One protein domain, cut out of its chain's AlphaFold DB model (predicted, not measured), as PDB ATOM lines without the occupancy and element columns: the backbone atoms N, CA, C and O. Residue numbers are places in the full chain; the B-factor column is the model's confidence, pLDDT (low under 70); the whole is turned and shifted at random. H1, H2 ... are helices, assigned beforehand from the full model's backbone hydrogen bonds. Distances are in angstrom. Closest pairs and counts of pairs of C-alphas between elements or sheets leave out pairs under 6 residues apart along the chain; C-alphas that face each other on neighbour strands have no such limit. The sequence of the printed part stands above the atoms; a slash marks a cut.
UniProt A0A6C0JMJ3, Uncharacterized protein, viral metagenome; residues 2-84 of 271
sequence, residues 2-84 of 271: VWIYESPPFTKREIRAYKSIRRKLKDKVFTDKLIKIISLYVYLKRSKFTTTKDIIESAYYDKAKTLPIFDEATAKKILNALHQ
ATOM      1  N   VAL A   2      78.127  67.677  10.873       90.75
ATOM      2  CA  VAL A   2      78.729  69.012  10.678       90.75
ATOM      3  C   VAL A   2      79.053  69.597  12.048       90.75
ATOM      4  O   VAL A   2      78.270  69.418  12.983       90.75
ATOM      5  N   TRP A   3      80.194  70.266  12.179       92.62
ATOM      6  CA  TRP A   3      80.588  70.942  13.409       92.62
ATOM      7  C   TRP A   3      80.117  72.398  13.399       92.62
ATOM      8  O   TRP A   3      80.254  73.091  12.394       92.62
ATOM      9  N   ILE A   4      79.535  72.865  14.504       91.81
ATOM     10  CA  ILE A   4      78.963  74.214  14.608       91.81
ATOM     11  C   ILE A   4      79.524  74.893  15.857       91.81
ATOM     12  O   ILE A   4      79.357  74.368  16.956       91.81
ATOM     13  N   TYR A   5      80.147  76.063  15.714       82.25
ATOM     14  CA  TYR A   5      80.823  76.764  16.814       82.25
ATOM     15  C   TYR A   5      79.875  77.180  17.946       82.25
ATOM     16  O   TYR A   5      80.207  77.048  19.126       82.25
ATOM     17  N   GLU A   6      78.679  77.663  17.603       81.81
ATOM     18  CA  GLU A   6      77.646  78.037  18.578       81.81
ATOM     19  C   GLU A   6      77.116  76.850  19.385       81.81
ATOM     20  O   GLU A   6      76.716  77.006  20.538       81.81
ATOM     21  N   SER A   7      77.095  75.662  18.783       88.44
ATOM     22  CA  SER A   7      76.549  74.455  19.398       88.44
ATOM     23  C   SER A   7      77.402  73.240  19.043       88.44
ATOM     24  O   SER A   7      76.942  72.359  18.306       88.44
ATOM     25  N   PRO A   8      78.640  73.172  19.557       81.69
ATOM     26  CA  PRO A   8      79.553  72.106  19.201       81.69
ATOM     27  C   PRO A   8      79.019  70.771  19.717       81.69
ATOM     28  O   PRO A   8      78.479  70.709  20.827       81.69
ATOM     29  N   PRO A   9      79.189  69.681  18.960       82.44
ATOM     30  CA  PRO A   9      78.774  68.355  19.389       82.44
ATOM     31  C   PRO A   9      79.745  67.785  20.434       82.44
ATOM     32  O   PRO A   9      80.502  66.854  20.159       82.44
ATOM     33  N   PHE A  10      79.732  68.347  21.645       85.50
ATOM     34  CA  PHE A  10      80.648  67.930  22.699       85.50
ATOM     35  C   PHE A  10      80.417  66.481  23.125       85.50
ATOM     36  O   PHE A  10      79.314  66.051  23.467       85.50
ATOM     37  N   THR A  11      81.503  65.726  23.197       82.88
ATOM     38  CA  THR A  11      81.516  64.373  23.739       82.88
ATOM     39  C   THR A  11      81.442  64.383  25.269       82.88
ATOM     40  O   THR A  11      81.838  65.336  25.945       82.88
ATOM     41  N   LYS A  12      81.039  63.255  25.875       84.62
ATOM     42  CA  LYS A  12      81.059  63.077  27.345       84.62
ATOM     43  C   LYS A  12      82.445  63.304  27.973       84.62
ATOM     44  O   LYS A  12      82.529  63.572  29.173       84.62
ATOM     45  N   ARG A  13      83.529  63.125  27.207       77.88
ATOM     46  CA  ARG A  13      84.904  63.387  27.662       77.88
ATOM     47  C   ARG A  13      85.198  64.887  27.658       77.88
ATOM     48  O   ARG A  13      85.654  65.398  28.673       77.88
ATOM     49  N   GLU A  14      84.841  65.590  26.588       76.94
ATOM     50  CA  GLU A  14      84.999  67.049  26.472       76.94
ATOM     51  C   GLU A  14      84.178  67.798  27.526       76.94
ATOM     52  O   GLU A  14      84.693  68.701  28.174       76.94
ATOM     53  N   ILE A  15      82.947  67.359  27.812       84.06
ATOM     54  CA  ILE A  15      82.121  67.944  28.884       84.06
ATOM     55  C   ILE A  15      82.782  67.766  30.263       84.06
ATOM     56  O   ILE A  15      82.711  68.654  31.117       84.06
ATOM     57  N   ARG A  16      83.432  66.622  30.510       77.88
ATOM     58  CA  ARG A  16      84.182  66.388  31.756       77.88
ATOM     59  C   ARG A  16      85.427  67.269  31.832       77.88
ATOM     60  O   ARG A  16      85.660  67.867  32.882       77.88
ATOM     61  N   ALA A  17      86.170  67.389  30.733       71.62
ATOM     62  CA  ALA A  17      87.314  68.289  30.632       71.62
ATOM     63  C   ALA A  17      86.893  69.743  30.887       71.62
ATOM     64  O   ALA A  17      87.467  70.386  31.760       71.62
ATOM     65  N   TYR A  18      85.816  70.212  30.248       77.00
ATOM     66  CA  TYR A  18      85.229  71.536  30.473       77.00
ATOM     67  C   TYR A  18      84.948  71.790  31.955       77.00
ATOM     68  O   TYR A  18      85.393  72.790  32.510       77.00
ATOM     69  N   LYS A  19      84.251  70.865  32.631       80.31
ATOM     70  CA  LYS A  19      83.942  71.002  34.064       80.31
ATOM     71  C   LYS A  19      85.206  71.055  34.927       80.31
ATOM     72  O   LYS A  19      85.243  71.827  35.879       80.31
ATOM     73  N   SER A  20      86.213  70.242  34.614       69.19
ATOM     74  CA  SER A  20      87.477  70.197  35.359       69.19
ATOM     75  C   SER A  20      88.285  71.484  35.185       69.19
ATOM     76  O   SER A  20      88.647  72.124  36.170       69.19
ATOM     77  N   ILE A  21      88.492  71.909  33.936       62.72
ATOM     78  CA  ILE A  21      89.248  73.119  33.595       62.72
ATOM     79  C   ILE A  21      88.547  74.352  34.167       62.72
ATOM     80  O   ILE A  21      89.182  75.156  34.844       62.72
ATOM     81  N   ARG A  22      87.221  74.444  34.017       76.19
ATOM     82  CA  ARG A  22      86.433  75.561  34.549       76.19
ATOM     83  C   ARG A  22      86.548  75.685  36.067       76.19
ATOM     84  O   ARG A  22      86.586  76.798  36.576       76.19
ATOM     85  N   ARG A  23      86.595  74.566  36.802       73.94
ATOM     86  CA  ARG A  23      86.780  74.585  38.265       73.94
ATOM     87  C   ARG A  23      88.149  75.130  38.666       73.94
ATOM     88  O   ARG A  23      88.236  75.808  39.682       73.94
ATOM     89  N   LYS A  24      89.190  74.820  37.888       68.75
ATOM     90  CA  LYS A  24      90.570  75.236  38.169       68.75
ATOM     91  C   LYS A  24      90.827  76.688  37.778       68.75
ATOM     92  O   LYS A  24      91.332  77.446  38.592       68.75
ATOM     93  N   LEU A  25      90.453  77.065  36.557       66.69
ATOM     94  CA  LEU A  25      90.745  78.388  36.002       66.69
ATOM     95  C   LEU A  25      89.740  79.456  36.430       66.69
ATOM     96  O   LEU A  25      90.050  80.635  36.361       66.69
ATOM     97  N   LYS A  26      88.524  79.060  36.832       83.75
ATOM     98  CA  LYS A  26      87.396  79.947  37.178       83.75
ATOM     99  C   LYS A  26      86.952  80.922  36.072       83.75
ATOM    100  O   LYS A  26      85.899  81.530  36.218       83.75
ATOM    101  N   ASP A  27      87.635  80.970  34.934       76.88
ATOM    102  CA  ASP A  27      87.216  81.703  33.744       76.88
ATOM    103  C   ASP A  27      86.333  80.831  32.833       76.88
ATOM    104  O   ASP A  27      86.777  79.877  32.179       76.88
ATOM    105  N   LYS A  28      85.039  81.165  32.789       85.06
ATOM    106  CA  LYS A  28      84.050  80.474  31.955       85.06
ATOM    107  C   LYS A  28      84.266  80.743  30.463       85.06
ATOM    108  O   LYS A  28      84.067  79.817  29.677       85.06
ATOM    109  N   VAL A  29      84.602  81.974  30.083       77.12
ATOM    110  CA  VAL A  29      84.680  82.407  28.680       77.12
ATOM    111  C   VAL A  29      85.892  81.768  28.023       77.12
ATOM    112  O   VAL A  29      85.760  81.153  26.963       77.12
ATOM    113  N   PHE A  30      87.045  81.832  28.686       69.75
ATOM    114  CA  PHE A  30      88.254  81.164  28.224       69.75
ATOM    115  C   PHE A  30      88.052  79.651  28.122       69.75
ATOM    116  O   PHE A  30      88.311  79.063  27.073       69.75
ATOM    117  N   THR A  31      87.513  79.017  29.171       68.25
ATOM    118  CA  THR A  31      87.310  77.560  29.169       68.25
ATOM    119  C   THR A  31      86.353  77.112  28.057       68.25
ATOM    120  O   THR A  31      86.565  76.063  27.449       68.25
ATOM    121  N   ASP A  32      85.305  77.891  27.770       78.81
ATOM    122  CA  ASP A  32      84.365  77.598  26.682       78.81
ATOM    123  C   ASP A  32      85.048  77.656  25.309       78.81
ATOM    124  O   ASP A  32      84.966  76.701  24.534       78.81
ATOM    125  N   LYS A  33      85.796  78.732  25.038       74.69
ATOM    126  CA  LYS A  33      86.575  78.883  23.798       74.69
ATOM    127  C   LYS A  33      87.608  77.768  23.642       74.69
ATOM    128  O   LYS A  33      87.736  77.189  22.565       74.69
ATOM    129  N   LEU A  34      88.297  77.418  24.726       69.75
ATOM    130  CA  LEU A  34      89.299  76.363  24.733       69.75
ATOM    131  C   LEU A  34      88.697  75.009  24.348       69.75
ATOM    132  O   LEU A  34      89.180  74.337  23.442       69.75
ATOM    133  N   ILE A  35      87.601  74.623  25.002       77.06
ATOM    134  CA  ILE A  35      86.932  73.348  24.739       77.06
ATOM    135  C   ILE A  35      86.332  73.305  23.325       77.06
ATOM    136  O   ILE A  35      86.336  72.243  22.700       77.06
ATOM    137  N   LYS A  36      85.883  74.441  22.778       80.56
ATOM    138  CA  LYS A  36      85.459  74.559  21.372       80.56
ATOM    139  C   LYS A  36      86.592  74.250  20.398       80.56
ATOM    140  O   LYS A  36      86.400  73.430  19.506       80.56
ATOM    141  N   ILE A  37      87.771  74.835  20.599       74.44
ATOM    142  CA  ILE A  37      88.949  74.577  19.751       74.44
ATOM    143  C   ILE A  37      89.335  73.094  19.800       74.44
ATOM    144  O   ILE A  37      89.537  72.463  18.763       74.44
ATOM    145  N   ILE A  38      89.357  72.516  21.003       70.94
ATOM    146  CA  ILE A  38      89.626  71.089  21.224       70.94
ATOM    147  C   ILE A  38      88.622  70.211  20.468       70.94
ATOM    148  O   ILE A  38      89.015  69.282  19.763       70.94
ATOM    149  N   SER A  39      87.331  70.517  20.592       80.62
ATOM    150  CA  SER A  39      86.268  69.764  19.929       80.62
ATOM    151  C   SER A  39      86.374  69.845  18.406       80.62
ATOM    152  O   SER A  39      86.239  68.822  17.734       80.62
ATOM    153  N   LEU A  40      86.667  71.030  17.857       79.25
ATOM    154  CA  LEU A  40      86.863  71.214  16.418       79.25
ATOM    155  C   LEU A  40      88.059  70.393  15.919       79.25
ATOM    156  O   LEU A  40      87.960  69.731  14.889       79.25
ATOM    157  N   TYR A  41      89.163  70.368  16.670       76.25
ATOM    158  CA  TYR A  41      90.332  69.554  16.331       76.25
ATOM    159  C   TYR A  41      90.003  68.054  16.319       76.25
ATOM    160  O   TYR A  41      90.300  67.354  15.350       76.25
ATOM    161  N   VAL A  42      89.341  67.553  17.369       73.75
ATOM    162  CA  VAL A  42      88.923  66.144  17.463       73.75
ATOM    163  C   VAL A  42      87.985  65.776  16.317       73.75
ATOM    164  O   VAL A  42      88.108  64.693  15.737       73.75
ATOM    165  N   TYR A  43      87.056  66.670  15.983       83.62
ATOM    166  CA  TYR A  43      86.149  66.503  14.860       83.62
ATOM    167  C   TYR A  43      86.903  66.411  13.531       83.62
ATOM    168  O   TYR A  43      86.673  65.459  12.781       83.62
ATOM    169  N   LEU A  44      87.839  67.329  13.264       80.19
ATOM    170  CA  LEU A  44      88.623  67.294  12.033       80.19
ATOM    171  C   LEU A  44      89.460  66.019  11.920       80.19
ATOM    172  O   LEU A  44      89.482  65.393  10.868       80.19
ATOM    173  N   LYS A  45      90.102  65.599  13.012       77.94
ATOM    174  CA  LYS A  45      90.952  64.403  13.033       77.94
ATOM    175  C   LYS A  45      90.172  63.109  12.786       77.94
ATOM    176  O   LYS A  45      90.686  62.174  12.178       77.94
ATOM    177  N   ARG A  46      88.944  63.016  13.298       82.62
ATOM    178  CA  ARG A  46      88.093  61.825  13.126       82.62
ATOM    179  C   ARG A  46      87.413  61.771  11.765       82.62
ATOM    180  O   ARG A  46      87.009  60.693  11.332       82.62
ATOM    181  N   SER A  47      87.253  62.920  11.128       85.44
ATOM    182  CA  SER A  47      86.582  63.035   9.845       85.44
ATOM    183  C   SER A  47      87.543  62.666   8.717       85.44
ATOM    184  O   SER A  47      88.701  63.071   8.697       85.44
ATOM    185  N   LYS A  48      87.069  61.857   7.766       88.88
ATOM    186  CA  LYS A  48      87.842  61.483   6.579       88.88
ATOM    187  C   LYS A  48      87.525  62.470   5.462       88.88
ATOM    188  O   LYS A  48      86.560  62.268   4.735       88.88
ATOM    189  N   PHE A  49      88.313  63.534   5.359       89.38
ATOM    190  CA  PHE A  49      88.175  64.505   4.274       89.38
ATOM    191  C   PHE A  49      88.968  64.064   3.052       89.38
ATOM    192  O   PHE A  49      90.125  63.646   3.163       89.38
ATOM    193  N   THR A  50      88.338  64.167   1.888       92.06
ATOM    194  CA  THR A  50      88.955  63.833   0.601       92.06
ATOM    195  C   THR A  50      89.303  65.081  -0.190       92.06
ATOM    196  O   THR A  50      90.328  65.108  -0.866       92.06
ATOM    197  N   THR A  51      88.498  66.135  -0.055       95.38
ATOM    198  CA  THR A  51      88.672  67.387  -0.783       95.38
ATOM    199  C   THR A  51      88.695  68.600   0.143       95.38
ATOM    200  O   THR A  51      88.224  68.565   1.280       95.38
ATOM    201  N   THR A  52      89.229  69.713  -0.366       91.50
ATOM    202  CA  THR A  52      89.207  71.013   0.319       91.50
ATOM    203  C   THR A  52      87.775  71.483   0.580       91.50
ATOM    204  O   THR A  52      87.499  72.036   1.642       91.50
ATOM    205  N   LYS A  53      86.854  71.220  -0.360       95.25
ATOM    206  CA  LYS A  53      85.434  71.567  -0.217       95.25
ATOM    207  C   LYS A  53      84.795  70.826   0.951       95.25
ATOM    208  O   LYS A  53      84.098  71.458   1.734       95.25
ATOM    209  N   ASP A  54      85.136  69.547   1.137       93.62
ATOM    210  CA  ASP A  54      84.634  68.759   2.268       93.62
ATOM    211  C   ASP A  54      84.961  69.443   3.601       93.62
ATOM    212  O   ASP A  54      84.128  69.456   4.496       93.62
ATOM    213  N   ILE A  55      86.158  70.029   3.740       87.31
ATOM    214  CA  ILE A  55      86.590  70.712   4.969       87.31
ATOM    215  C   ILE A  55      85.814  72.013   5.178       87.31
ATOM    216  O   ILE A  55      85.344  72.256   6.291       87.31
ATOM    217  N   ILE A  56      85.651  72.827   4.133       86.81
ATOM    218  CA  ILE A  56      84.892  74.088   4.199       86.81
ATOM    219  C   ILE A  56      83.439  73.808   4.604       86.81
ATOM    220  O   ILE A  56      82.904  74.464   5.492       86.81
ATOM    221  N   GLU A  57      82.829  72.776   4.019       94.69
ATOM    222  CA  GLU A  57      81.442  72.379   4.291       94.69
ATOM    223  C   GLU A  57      81.275  71.568   5.590       94.69
ATOM    224  O   GLU A  57      80.166  71.181   5.976       94.69
ATOM    225  N   SER A  58      82.372  71.297   6.301       90.88
ATOM    226  CA  SER A  58      82.352  70.484   7.517       90.88
ATOM    227  C   SER A  58      82.172  71.285   8.799       90.88
ATOM    228  O   SER A  58      81.764  70.688   9.802       90.88
ATOM    229  N   ALA A  59      82.492  72.583   8.810       88.56
ATOM    230  CA  ALA A  59      82.539  73.374  10.034       88.56
ATOM    231  C   ALA A  59      82.098  74.830   9.825       88.56
ATOM    232  O   ALA A  59      82.661  75.547   8.997       88.56
ATOM    233  N   TYR A  60      81.133  75.278  10.631       90.19
ATOM    234  CA  TYR A  60      80.519  76.606  10.528       90.19
ATOM    235  C   TYR A  60      80.493  77.332  11.872       90.19
ATOM    236  O   TYR A  60      80.438  76.702  12.933       90.19
ATOM    237  N   TYR A  61      80.515  78.663  11.836       80.50
ATOM    238  CA  TYR A  61      80.330  79.476  13.036       80.50
ATOM    239  C   TYR A  61      78.878  79.442  13.514       80.50
ATOM    240  O   TYR A  61      78.618  79.269  14.706       80.50
ATOM    241  N   ASP A  62      77.946  79.542  12.572       84.88
ATOM    242  CA  ASP A  62      76.518  79.698  12.795       84.88
ATOM    243  C   ASP A  62      75.739  78.398  12.551       84.88
ATOM    244  O   ASP A  62      76.113  77.541  11.745       84.88
ATOM    245  N   LYS A  63      74.585  78.264  13.211       90.81
ATOM    246  CA  LYS A  63      73.672  77.131  12.967       90.81
ATOM    247  C   LYS A  63      73.075  77.120  11.559       90.81
ATOM    248  O   LYS A  63      72.715  76.044  11.080       90.81
ATOM    249  N   ALA A  64      72.967  78.284  10.913       91.25
ATOM    250  CA  ALA A  64      72.435  78.408   9.558       91.25
ATOM    251  C   ALA A  64      73.444  77.994   8.470       91.25
ATOM    252  O   ALA A  64      73.054  77.876   7.312       91.25
ATOM    253  N   LYS A  65      74.698  77.681   8.842       91.62
ATOM    254  CA  LYS A  65      75.770  77.235   7.939       91.62
ATOM    255  C   LYS A  65      76.092  78.244   6.833       91.62
ATOM    256  O   LYS A  65      76.429  77.870   5.713       91.62
ATOM    257  N   THR A  66      75.968  79.526   7.150       90.19
ATOM    258  CA  THR A  66      76.247  80.622   6.217       90.19
ATOM    259  C   THR A  66      77.681  81.123   6.334       90.19
ATOM    260  O   THR A  66      78.237  81.626   5.361       90.19
ATOM    261  N   LEU A  67      78.306  80.937   7.499       85.12
ATOM    262  CA  LEU A  67      79.647  81.415   7.815       85.12
ATOM    263  C   LEU A  67      80.581  80.217   8.040       85.12
ATOM    264  O   LEU A  67      80.710  79.745   9.178       85.12
ATOM    265  N   PRO A  68      81.216  79.680   6.978       86.38
ATOM    266  CA  PRO A  68      82.199  78.615   7.130       86.38
ATOM    267  C   PRO A  68      83.385  79.106   7.962       86.38
ATOM    268  O   PRO A  68      83.786  80.267   7.883       86.38
ATOM    269  N   ILE A  69      83.954  78.209   8.768       80.69
ATOM    270  CA  ILE A  69      85.110  78.546   9.615       80.69
ATOM    271  C   ILE A  69      86.383  78.678   8.780       80.69
ATOM    272  O   ILE A  69      87.258  79.479   9.100       80.69
ATOM    273  N   PHE A  70      86.493  77.881   7.718       82.94
ATOM    274  CA  PHE A  70      87.689  77.816   6.889       82.94
ATOM    275  C   PHE A  70      87.441  78.470   5.540       82.94
ATOM    276  O   PHE A  70      86.462  78.164   4.860       82.94
ATOM    277  N   ASP A  71      88.380  79.315   5.136       79.31
ATOM    278  CA  ASP A  71      88.527  79.711   3.745       79.31
ATOM    279  C   ASP A  71      89.237  78.602   2.944       79.31
ATOM    280  O   ASP A  71      89.770  77.630   3.491       79.31
ATOM    281  N   GLU A  72      89.252  78.734   1.619       85.62
ATOM    282  CA  GLU A  72      89.845  77.731   0.731       85.62
ATOM    283  C   GLU A  72      91.352  77.545   0.968       85.62
ATOM    284  O   GLU A  72      91.861  76.418   0.968       85.62
ATOM    285  N   ALA A  73      92.067  78.642   1.235       73.44
ATOM    286  CA  ALA A  73      93.498  78.615   1.509       73.44
ATOM    287  C   ALA A  73      93.819  77.834   2.793       73.44
ATOM    288  O   ALA A  73      94.743  77.012   2.809       73.44
ATOM    289  N   THR A  74      93.050  78.052   3.862       68.81
ATOM    290  CA  THR A  74      93.214  77.353   5.140       68.81
ATOM    291  C   THR A  74      92.754  75.908   5.022       68.81
ATOM    292  O   THR A  74      93.484  75.010   5.437       68.81
ATOM    293  N   ALA A  75      91.619  75.647   4.371       76.56
ATOM    294  CA  ALA A  75      91.128  74.294   4.118       76.56
ATOM    295  C   ALA A  75      92.155  73.432   3.366       76.56
ATOM    296  O   ALA A  75      92.381  72.280   3.737       76.56
ATOM    297  N   LYS A  76      92.865  73.997   2.381       77.88
ATOM    298  CA  LYS A  76      93.931  73.290   1.657       77.88
ATOM    299  C   LYS A  76      95.111  72.932   2.565       77.88
ATOM    300  O   LYS A  76      95.639  71.824   2.483       77.88
ATOM    301  N   LYS A  77      95.522  73.847   3.452       74.69
ATOM    302  CA  LYS A  77      96.586  73.584   4.439       74.69
ATOM    303  C   LYS A  77      96.178  72.481   5.416       74.69
ATOM    304  O   LYS A  77      96.983  71.594   5.683       74.69
ATOM    305  N   ILE A  78      94.933  72.512   5.894       72.56
ATOM    306  CA  ILE A  78      94.378  71.486   6.785       72.56
ATOM    307  C   ILE A  78      94.362  70.128   6.086       72.56
ATOM    308  O   ILE A  78      94.823  69.154   6.670       72.56
ATOM    309  N   LEU A  79      93.868  70.053   4.845       78.75
ATOM    310  CA  LEU A  79      93.800  68.796   4.096       78.75
ATOM    311  C   LEU A  79      95.189  68.163   3.960       78.75
ATOM    312  O   LEU A  79      95.372  66.995   4.293       78.75
ATOM    313  N   ASN A  80      96.179  68.968   3.564       76.75
ATOM    314  CA  ASN A  80      97.568  68.525   3.456       76.75
ATOM    315  C   ASN A  80      98.118  68.043   4.805       76.75
ATOM    316  O   ASN A  80      98.779  67.010   4.857       76.75
ATOM    317  N   ALA A  81      97.829  68.759   5.896       70.19
ATOM    318  CA  ALA A  81      98.261  68.377   7.238       70.19
ATOM    319  C   ALA A  81      97.595  67.076   7.726       70.19
ATOM    320  O   ALA A  81      98.260  66.256   8.350       70.19
ATOM    321  N   LEU A  82      96.311  66.862   7.422       71.44
ATOM    322  CA  LEU A  82      95.573  65.650   7.797       71.44
ATOM    323  C   LEU A  82      95.990  64.420   6.976       71.44
ATOM    324  O   LEU A  82      95.914  63.297   7.472       71.44
ATOM    325  N   HIS A  83      96.420  64.608   5.725       76.06
ATOM    326  CA  HIS A  83      96.913  63.519   4.869       76.06
ATOM    327  C   HIS A  83      98.378  63.161   5.127       76.06
ATOM    328  O   HIS A  83      98.801  62.050   4.804       76.06
ATOM    329  N   GLN A  84      99.155  64.063   5.725       65.12
ATOM    330  CA  GLN A  84     100.563  63.837   6.021       65.12
ATOM    331  C   GLN A  84     100.721  62.888   7.220       65.12
ATOM    332  O   GLN A  84     100.781  63.309   8.371       65.12
TER     333      GLN A  84
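Overview. This is residues 2 to 84 of the 271 residues of an uncharacterized protein of viral metagenome (UniProt A0A6C0JMJ3). A long helix, H2, runs between two ends: at one, H1 folds back on it as a helical hairpin; at the other, H3 and H4 pack together as a small head. The 83 printed residues, with four named helices, H1 to H4, and no named strand, are all helix in class. They are only just compact, close to loose, with a radius of gyration of the C-alphas of 13.8 A, and span 40 by 30 by 20 A.

Along the chain. Find C-alpha 28 at (84.050, 80.474, 31.955); from there H2, residues 28 to 46, runs 26.8 A to C-alpha 46 at (88.093, 61.825, 13.126). Before it find H1, residues 12 to 25, 20.1 A; after it H3, residues 52 to 56, 6.6 A, and H4, residues 72 to 83, 16.4 A.

Arrangement. H2 touches H1, closest at the C-alphas of Thr 31 and Arg 22, 5.8 A, at a shallow tilt of 31 degrees, opposite ways. H3 touches H4, closest at the C-alphas of Thr 52 and Ala 75, 5.4 A. H2 and H4 are close but not clearly touching: the closest C-alphas, Lys 45 and Leu 82, are 7.1 A apart. In H1 to H4 every O i to N i+4 pair is within hydrogen-bond range.

Size, cuts and confidence. The printed part has no cut; the link from H3 to H4, residues 57 to 71, is long. Nine residues, among them 20 to 21, have pLDDT under 70.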